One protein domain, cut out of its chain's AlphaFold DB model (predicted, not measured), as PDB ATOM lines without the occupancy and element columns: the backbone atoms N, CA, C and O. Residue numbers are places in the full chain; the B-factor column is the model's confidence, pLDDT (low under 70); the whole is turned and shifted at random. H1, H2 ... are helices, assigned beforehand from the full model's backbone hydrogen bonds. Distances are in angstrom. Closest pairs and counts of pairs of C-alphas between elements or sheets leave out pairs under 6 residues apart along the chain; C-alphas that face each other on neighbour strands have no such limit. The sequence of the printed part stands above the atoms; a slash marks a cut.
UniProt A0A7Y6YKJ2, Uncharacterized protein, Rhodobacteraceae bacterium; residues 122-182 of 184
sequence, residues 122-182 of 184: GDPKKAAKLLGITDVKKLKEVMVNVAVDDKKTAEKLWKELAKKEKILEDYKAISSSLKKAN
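This is residues 122 to 182 of the 184 residues of an uncharacterized protein of Rhodobacteraceae bacterium (UniProt A0A7Y6YKJ2). A helical hairpin of H2 and the longest helix, H3, makes one side of this small domain, and the two shorter helices, H1 and H4, are both on the other side of it. H1 packs across H2, and H4 stands crosswise to both helices of the hairpin, with its first residue near H3. The printed part has 61 residues with four named helices, H1, H2, H3 and H4 in chain order, and no named strand; the class is all helix. The whole is compact, with a radius of gyration of the C-alphas of 10.0 A, and rounded, spanning 25 by 24 by 19 A.

H3, residues 151 to 165, touches H2, residues 136 to 147, at a shallow tilt of 23 degrees, opposite ways, and the two form a helical hairpin. Their closest C-alphas are those of Val 142 and Ala 154, 4.9 A apart. H1, residues 124 to 131, touches H2 and is about perpendicular to it at 88 degrees; the closest C-alphas, of Pro 124 and Lys 140, are 5.4 A apart. H4, residues 171 to 180, only just touches H3, with 3 pairs of C-alphas within 8 A, and H3 touches it with residues 155 to 159 alone. The closest C-alphas there are those of Glu 155 and Tyr 171, 6.0 A apart, and the lines are about perpendicular at 76 degrees. H4 is close to H2 but not clearly touching, with the C-alphas of Val 146 and Ser 175 the closest at 6.8 A. H4 is also close to H1 but not clearly touching; their closest C-alphas, of Ala 127 and Leu 178, are 7.1 A apart. H1 and H3 are apart. The helix packing is mostly crossed, but only just: 1 of the 3 touching pairs is at a shallow tilt. In H1, H2, H3 and H4 every O i to N i+4 pair is within hydrogen-bond range.

H3 measures 20.4 A from C-alpha 151 at (65.898, 95.360, 73.677) to C-alpha 165. H2 measures 16.0 A from Val 136 to Ala 147, and H4 14.1 A from Tyr 171 to Lys 180, whose C-alpha is at (49.095, 96.400, 75.255). H1 begins with C-alpha 124 at (53.128, 82.636, 72.723) and measures 10.3 A.

The two C-alphas farthest apart, of Val 148 and Lys 166, are 25.8 A apart, while those of Gly 122 and Asn 182, the first and last printed, are 6.9 A apart. The printed part has no cut, and the links H1 to H2, H2 to H3 and H3 to H4 are tight. The mean pLDDT of the printed part is 93.1, and no printed residue is under 70.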
ATOM      1  N   GLY A 122      52.422  86.044  78.720       90.88
ATOM      2  CA  GLY A 122      51.268  85.422  78.078       90.88
ATOM      3  C   GLY A 122      51.638  84.278  77.128       90.88
ATOM      4  O   GLY A 122      52.793  84.091  76.749       90.88
ATOM      5  N   ASP A 123      50.631  83.504  76.712       92.75
ATOM      6  CA  ASP A 123      50.815  82.354  75.817       92.75
ATOM      7  C   ASP A 123      51.360  82.789  74.437       92.75
ATOM      8  O   ASP A 123      50.655  83.490  73.697       92.75
ATOM      9  N   PRO A 124      52.559  82.325  74.031       94.56
ATOM     10  CA  PRO A 124      53.128  82.636  72.723       94.56
ATOM     11  C   PRO A 124      52.245  82.215  71.545       94.56
ATOM     12  O   PRO A 124      52.314  82.835  70.490       94.56
ATOM     13  N   LYS A 125      51.382  81.199  71.694       95.44
ATOM     14  CA  LYS A 125      50.431  80.813  70.636       95.44
ATOM     15  C   LYS A 125      49.335  81.859  70.442       95.44
ATOM     16  O   LYS A 125      48.902  82.091  69.315       95.44
ATOM     17  N   LYS A 126      48.893  82.513  71.522       94.12
ATOM     18  CA  LYS A 126      47.940  83.631  71.437       94.12
ATOM     19  C   LYS A 126      48.594  84.845  70.789       94.12
ATOM     20  O   LYS A 126      47.987  85.443  69.908       94.12
ATOM     21  N   ALA A 127      49.837  85.150  71.170       93.81
ATOM     22  CA  ALA A 127      50.632  86.196  70.531       93.81
ATOM     23  C   ALA A 127      50.818  85.928  69.031       93.81
ATOM     24  O   ALA A 127      50.582  86.804  68.209       93.81
ATOM     25  N   ALA A 128      51.163  84.692  68.670       94.50
ATOM     26  CA  ALA A 128      51.331  84.266  67.287       94.50
ATOM     27  C   ALA A 128      50.051  84.465  66.467       94.50
ATOM     28  O   ALA A 128      50.100  85.055  65.393       94.50
ATOM     29  N   LYS A 129      48.890  84.067  67.006       93.88
ATOM     30  CA  LYS A 129      47.591  84.289  66.354       93.88
ATOM     31  C   LYS A 129      47.256  85.776  66.202       93.88
ATOM     32  O   LYS A 129      46.746  86.165  65.159       93.88
ATOM     33  N   LEU A 130      47.527  86.588  67.228       89.75
ATOM     34  CA  LEU A 130      47.303  88.038  67.205       89.75
ATOM     35  C   LEU A 130      48.149  88.723  66.121       89.75
ATOM     36  O   LEU A 130      47.672  89.635  65.459       89.75
ATOM     37  N   LEU A 131      49.396  88.278  65.959       89.88
ATOM     38  CA  LEU A 131      50.387  88.904  65.084       89.88
ATOM     39  C   LEU A 131      50.499  88.244  63.702       89.88
ATOM     40  O   LEU A 131      51.305  88.684  62.891       89.88
ATOM     41  N   GLY A 132      49.743  87.175  63.434       91.56
ATOM     42  CA  GLY A 132      49.847  86.418  62.182       91.56
ATOM     43  C   GLY A 132      51.185  85.688  61.998       91.56
ATOM     44  O   GLY A 132      51.601  85.463  60.868       91.56
ATOM     45  N   ILE A 133      51.860  85.326  63.094       94.38
ATOM     46  CA  ILE A 133      53.195  84.705  63.091       94.38
ATOM     47  C   ILE A 133      53.072  83.186  63.185       94.38
ATOM     48  O   ILE A 133      52.309  82.657  63.992       94.38
ATOM     49  N   THR A 134      53.863  82.471  62.397       94.25
ATOM     50  CA  THR A 134      53.870  81.005  62.329       94.25
ATOM     51  C   THR A 134      54.964  80.372  63.193       94.25
ATOM     52  O   THR A 134      54.732  79.325  63.805       94.25
ATOM     53  N   ASP A 135      56.133  81.004  63.334       95.12
ATOM     54  CA  ASP A 135      57.234  80.526  64.177       95.12
ATOM     55  C   ASP A 135      57.028  80.923  65.648       95.12
ATOM     56  O   ASP A 135      57.668  81.818  66.209       95.12
ATOM     57  N   VAL A 136      56.115  80.204  66.307       95.75
ATOM     58  CA  VAL A 136      55.771  80.398  67.728       95.75
ATOM     59  C   VAL A 136      57.001  80.294  68.633       95.75
ATOM     60  O   VAL A 136      57.083  80.977  69.655       95.75
ATOM     61  N   LYS A 137      57.969  79.438  68.284       94.56
ATOM     62  CA  LYS A 137      59.168  79.227  69.098       94.56
ATOM     63  C   LYS A 137      60.061  80.464  69.071       94.56
ATOM     64  O   LYS A 137      60.461  80.935  70.132       94.56
ATOM     65  N   LYS A 138      60.328  81.019  67.888       94.56
ATOM     66  CA  LYS A 138      61.113  82.250  67.758       94.56
ATOM     67  C   LYS A 138      60.372  83.454  68.340       94.56
ATOM     68  O   LYS A 138      60.993  84.278  69.006       94.56
ATOM     69  N   LEU A 139      59.046  83.522  68.175       95.44
ATOM     70  CA  LEU A 139      58.231  84.556  68.815       95.44
ATOM     71  C   LEU A 139      58.317  84.484  70.342       95.44
ATOM     72  O   LEU A 139      58.478  85.519  70.983       95.44
ATOM     73  N   LYS A 140      58.279  83.279  70.926       95.56
ATOM     74  CA  LYS A 140      58.501  83.093  72.365       95.56
ATOM     75  C   LYS A 140      59.835  83.714  72.791       95.56
ATOM     76  O   LYS A 140      59.866  84.447  73.770       95.56
ATOM     77  N   GLU A 141      60.920  83.463  72.060       94.62
ATOM     78  CA  GLU A 141      62.231  84.052  72.375       94.62
ATOM     79  C   GLU A 141      62.202  85.587  72.313       94.62
ATOM     80  O   GLU A 141      62.757  86.243  73.196       94.62
ATOM     81  N   VAL A 142      61.527  86.178  71.321       94.69
ATOM     82  CA  VAL A 142      61.327  87.636  71.257       94.69
ATOM     83  C   VAL A 142      60.564  88.122  72.489       94.69
ATOM     84  O   VAL A 142      61.043  89.020  73.175       94.69
ATOM     85  N   MET A 143      59.423  87.502  72.804       95.62
ATOM     86  CA  MET A 143      58.575  87.871  73.943       95.62
ATOM     87  C   MET A 143      59.340  87.847  75.266       95.62
ATOM     88  O   MET A 143      59.267  88.803  76.031       95.62
ATOM     89  N   VAL A 144      60.135  86.803  75.505       95.00
ATOM     90  CA  VAL A 144      60.963  86.681  76.714       95.00
ATOM     91  C   VAL A 144      61.951  87.833  76.831       95.00
ATOM     92  O   VAL A 144      62.077  88.413  77.904       95.00
ATOM     93  N   ASN A 145      62.639  88.187  75.741       94.38
ATOM     94  CA  ASN A 145      63.608  89.284  75.766       94.38
ATOM     95  C   ASN A 145      62.925  90.660  75.876       94.38
ATOM     96  O   ASN A 145      63.501  91.558  76.478       94.38
ATOM     97  N   VAL A 146      61.691  90.819  75.380       92.88
ATOM     98  CA  VAL A 146      60.877  92.020  75.650       92.88
ATOM     99  C   VAL A 146      60.503  92.105  77.132       92.88
ATOM    100  O   VAL A 146      60.637  93.174  77.717       92.88
ATOM    101  N   ALA A 147      60.069  90.997  77.737       92.19
ATOM    102  CA  ALA A 147      59.623  90.944  79.130       92.19
ATOM    103  C   ALA A 147      60.754  91.188  80.151       92.19
ATOM    104  O   ALA A 147      60.488  91.604  81.275       92.19
ATOM    105  N   VAL A 148      62.018  90.946  79.776       92.62
ATOM    106  CA  VAL A 148      63.198  91.291  80.599       92.62
ATOM    107  C   VAL A 148      63.899  92.579  80.148       92.62
ATOM    108  O   VAL A 148      65.032  92.825  80.553       92.62
ATOM    109  N   ASP A 149      63.257  93.371  79.284       91.19
ATOM    110  CA  ASP A 149      63.780  94.618  78.705       91.19
ATOM    111  C   ASP A 149      65.158  94.492  78.000       91.19
ATOM    112  O   ASP A 149      65.867  95.481  77.794       91.19
ATOM    113  N   ASP A 150      65.526  93.297  77.516       92.31
ATOM    114  CA  ASP A 150      66.697  93.080  76.651       92.31
ATOM    115  C   ASP A 150      66.364  93.463  75.199       92.31
ATOM    116  O   ASP A 150      66.206  92.633  74.295       92.31
ATOM    117  N   LYS A 151      66.256  94.777  74.975       92.94
ATOM    118  CA  LYS A 151      65.898  95.360  73.677       92.94
ATOM    119  C   LYS A 151      66.834  94.918  72.552       92.94
ATOM    120  O   LYS A 151      66.369  94.672  71.442       92.94
ATOM    121  N   LYS A 152      68.142  94.821  72.813       94.38
ATOM    122  CA  LYS A 152      69.142  94.500  71.782       94.38
ATOM    123  C   LYS A 152      68.928  93.088  71.244       94.38
ATOM    124  O   LYS A 152      68.905  92.891  70.027       94.38
ATOM    125  N   THR A 153      68.759  92.115  72.137       93.50
ATOM    126  CA  THR A 153      68.516  90.726  71.741       93.50
ATOM    127  C   THR A 153      67.127  90.570  71.132       93.50
ATOM    128  O   THR A 153      66.999  89.946  70.079       93.50
ATOM    129  N   ALA A 154      66.103  91.182  71.731       93.88
ATOM    130  CA  ALA A 154      64.736  91.129  71.221       93.88
ATOM    131  C   ALA A 154      64.629  91.688  69.791       93.88
ATOM    132  O   ALA A 154      64.040  91.046  68.924       93.88
ATOM    133  N   GLU A 155      65.262  92.831  69.510       95.62
ATOM    134  CA  GLU A 155      65.255  93.447  68.181       95.62
ATOM    135  C   GLU A 155      66.013  92.598  67.150       95.62
ATOM    136  O   GLU A 155      65.561  92.454  66.013       95.62
ATOM    137  N   LYS A 156      67.146  91.991  67.534       96.38
ATOM    138  CA  LYS A 156      67.877  91.063  66.659       96.38
ATOM    139  C   LYS A 156      67.010  89.857  66.286       96.38
ATOM    140  O   LYS A 156      66.879  89.541  65.105       96.38
ATOM    141  N   LEU A 157      66.409  89.203  67.283       95.75
ATOM    142  CA  LEU A 157      65.539  88.043  67.079       95.75
ATOM    143  C   LEU A 157      64.307  88.406  66.244       95.75
ATOM    144  O   LEU A 157      63.916  87.632  65.371       95.75
ATOM    145  N   TRP A 158      63.740  89.593  66.471       95.12
ATOM    146  CA  TRP A 158      62.629  90.107  65.680       95.12
ATOM    147  C   TRP A 158      63.018  90.299  64.215       95.12
ATOM    148  O   TRP A 158      62.298  89.838  63.341       95.12
ATOM    149  N   LYS A 159      64.173  90.908  63.919       94.62
ATOM    150  CA  LYS A 159      64.644  91.086  62.532       94.62
ATOM    151  C   LYS A 159      64.821  89.754  61.803       94.62
ATOM    152  O   LYS A 159      64.469  89.648  60.632       94.62
ATOM    153  N   GLU A 160      65.350  88.741  62.486       94.62
ATOM    154  CA  GLU A 160      65.474  87.386  61.933       94.62
ATOM    155  C   GLU A 160      64.098  86.774  61.625       94.62
ATOM    156  O   GLU A 160      63.892  86.236  60.536       94.62
ATOM    157  N   LEU A 161      63.153  86.897  62.562       95.12
ATOM    158  CA  LEU A 161      61.786  86.398  62.428       95.12
ATOM    159  C   LEU A 161      61.021  87.115  61.306       95.12
ATOM    160  O   LEU A 161      60.495  86.469  60.403       95.12
ATOM    161  N   ALA A 162      61.034  88.447  61.316       93.56
ATOM    162  CA  ALA A 162      60.366  89.287  60.334       93.56
ATOM    163  C   ALA A 162      60.901  89.046  58.920       93.56
ATOM    164  O   ALA A 162      60.120  88.921  57.982       93.56
ATOM    165  N   LYS A 163      62.221  88.884  58.759       93.81
ATOM    166  CA  LYS A 163      62.818  88.533  57.465       93.81
ATOM    167  C   LYS A 163      62.351  87.163  56.969       93.81
ATOM    168  O   LYS A 163      62.079  87.011  55.780       93.81
ATOM    169  N   LYS A 164      62.282  86.167  57.857       93.94
ATOM    170  CA  LYS A 164      61.866  84.798  57.516       93.94
ATOM    171  C   LYS A 164      60.392  84.734  57.109       93.94
ATOM    172  O   LYS A 164      60.062  84.042  56.153       93.94
ATOM    173  N   GLU A 165      59.534  85.460  57.816       93.81
ATOM    174  CA  GLU A 165      58.079  85.427  57.622       93.81
ATOM    175  C   GLU A 165      57.536  86.589  56.774       93.81
ATOM    176  O   GLU A 165      56.335  86.673  56.549       93.81
ATOM    177  N   LYS A 166      58.418  87.454  56.249       92.19
ATOM    178  CA  LYS A 166      58.080  88.647  55.448       92.19
ATOM    179  C   LYS A 166      57.132  89.620  56.170       92.19
ATOM    180  O   LYS A 166      56.252  90.210  55.550       92.19
ATOM    181  N   ILE A 167      57.336  89.793  57.473       90.88
ATOM    182  CA  ILE A 167      56.569  90.717  58.319       90.88
ATOM    183  C   ILE A 167      57.079  92.144  58.078       90.88
ATOM    184  O   ILE A 167      58.292  92.364  58.036       90.88
ATOM    185  N   LEU A 168      56.165  93.102  57.903       88.81
ATOM    186  CA  LEU A 168      56.497  94.500  57.593       88.81
ATOM    187  C   LEU A 168      56.610  95.368  58.851       88.81
ATOM    188  O   LEU A 168      57.293  96.391  58.841       88.81
ATOM    189  N   GLU A 169      55.949  94.965  59.932       90.50
ATOM    190  CA  GLU A 169      55.936  95.673  61.200       90.50
ATOM    191  C   GLU A 169      57.323  95.697  61.850       90.50
ATOM    192  O   GLU A 169      58.022  94.687  61.995       90.50
ATOM    193  N   ASP A 170      57.713  96.887  62.302       90.50
ATOM    194  CA  ASP A 170      58.953  97.060  63.034       90.50
ATOM    195  C   ASP A 170      58.854  96.523  64.474       90.50
ATOM    196  O   ASP A 170      57.787  96.241  65.030       90.50
ATOM    197  N   TYR A 171      60.017  96.394  65.114       90.62
ATOM    198  CA  TYR A 171      60.103  95.904  66.487       90.62
ATOM    199  C   TYR A 171      59.305  96.770  67.482       90.62
ATOM    200  O   TYR A 171      58.752  96.250  68.454       90.62
ATOM    201  N   LYS A 172      59.223  98.090  67.260       92.50
ATOM    202  CA  LYS A 172      58.561  99.023  68.183       92.50
ATOM    203  C   LYS A 172      57.048  98.812  68.181       92.50
ATOM    204  O   LYS A 172      56.440  98.802  69.257       92.50
ATOM    205  N   ALA A 173      56.455  98.623  67.004       91.00
ATOM    206  CA  ALA A 173      55.036  98.342  66.829       91.00
ATOM    207  C   ALA A 173      54.641  97.024  67.509       91.00
ATOM    208  O   ALA A 173      53.661  96.969  68.259       91.00
ATOM    209  N   ILE A 174      55.449  95.981  67.327       91.00
ATOM    210  CA  ILE A 174      55.162  94.649  67.867       91.00
ATOM    211  C   ILE A 174      55.385  94.584  69.372       91.00
ATOM    212  O   ILE A 174      54.512  94.105  70.092       91.00
ATOM    213  N   SER A 175      56.491  95.137  69.876       89.88
ATOM    214  CA  SER A 175      56.741  95.233  71.320       89.88
ATOM    215  C   SER A 175      55.599  95.972  72.027       89.88
ATOM    216  O   SER A 175      55.099  95.519  73.056       89.88
ATOM    217  N   SER A 176      55.117  97.065  71.427       91.88
ATOM    218  CA  SER A 176      53.984  97.833  71.950       91.88
ATOM    219  C   SER A 176      52.672  97.042  71.907       91.88
ATOM    220  O   SER A 176      51.884  97.126  72.844       91.88
ATOM    221  N   SER A 177      52.436  96.257  70.851       91.31
ATOM    222  CA  SER A 177      51.245  95.403  70.720       91.31
ATOM    223  C   SER A 177      51.233  94.274  71.755       91.31
ATOM    224  O   SER A 177      50.208  94.038  72.388       91.31
ATOM    225  N   LEU A 178      52.383  93.636  71.992       91.50
ATOM    226  CA  LEU A 178      52.539  92.606  73.022       91.50
ATOM    227  C   LEU A 178      52.291  93.173  74.431       91.50
ATOM    228  O   LEU A 178      51.538  92.568  75.193       91.50
ATOM    229  N   LYS A 179      52.847  94.353  74.746       90.44
ATOM    230  CA  LYS A 179      52.632  95.035  76.037       90.44
ATOM    231  C   LYS A 179      51.165  95.436  76.230       90.44
ATOM    232  O   LYS A 179      50.579  95.150  77.266       90.44
ATOM    233  N   LYS A 180      50.527  96.032  75.212       91.69
ATOM    234  CA  LYS A 180      49.095  96.400  75.255       91.69
ATOM    235  C   LYS A 180      48.174  95.194  75.451       91.69
ATOM    236  O   LYS A 180      47.120  95.329  76.062       91.69
ATOM    237  N   ALA A 181      48.559  94.033  74.929       90.19
ATOM    238  CA  ALA A 181      47.816  92.790  75.086       90.19
ATOM    239  C   ALA A 181      48.105  92.062  76.417       90.19
ATOM    240  O   ALA A 181      47.589  90.961  76.613       90.19
ATOM    241  N   ASN A 182      48.919  92.640  77.314       89.56
ATOM    242  CA  ASN A 182      49.410  92.001  78.543       89.56
ATOM    243  C   ASN A 182      50.060  90.629  78.277       89.56
ATOM    244  O   ASN A 182      49.880  89.678  79.038       89.56
TER     245      ASN A 182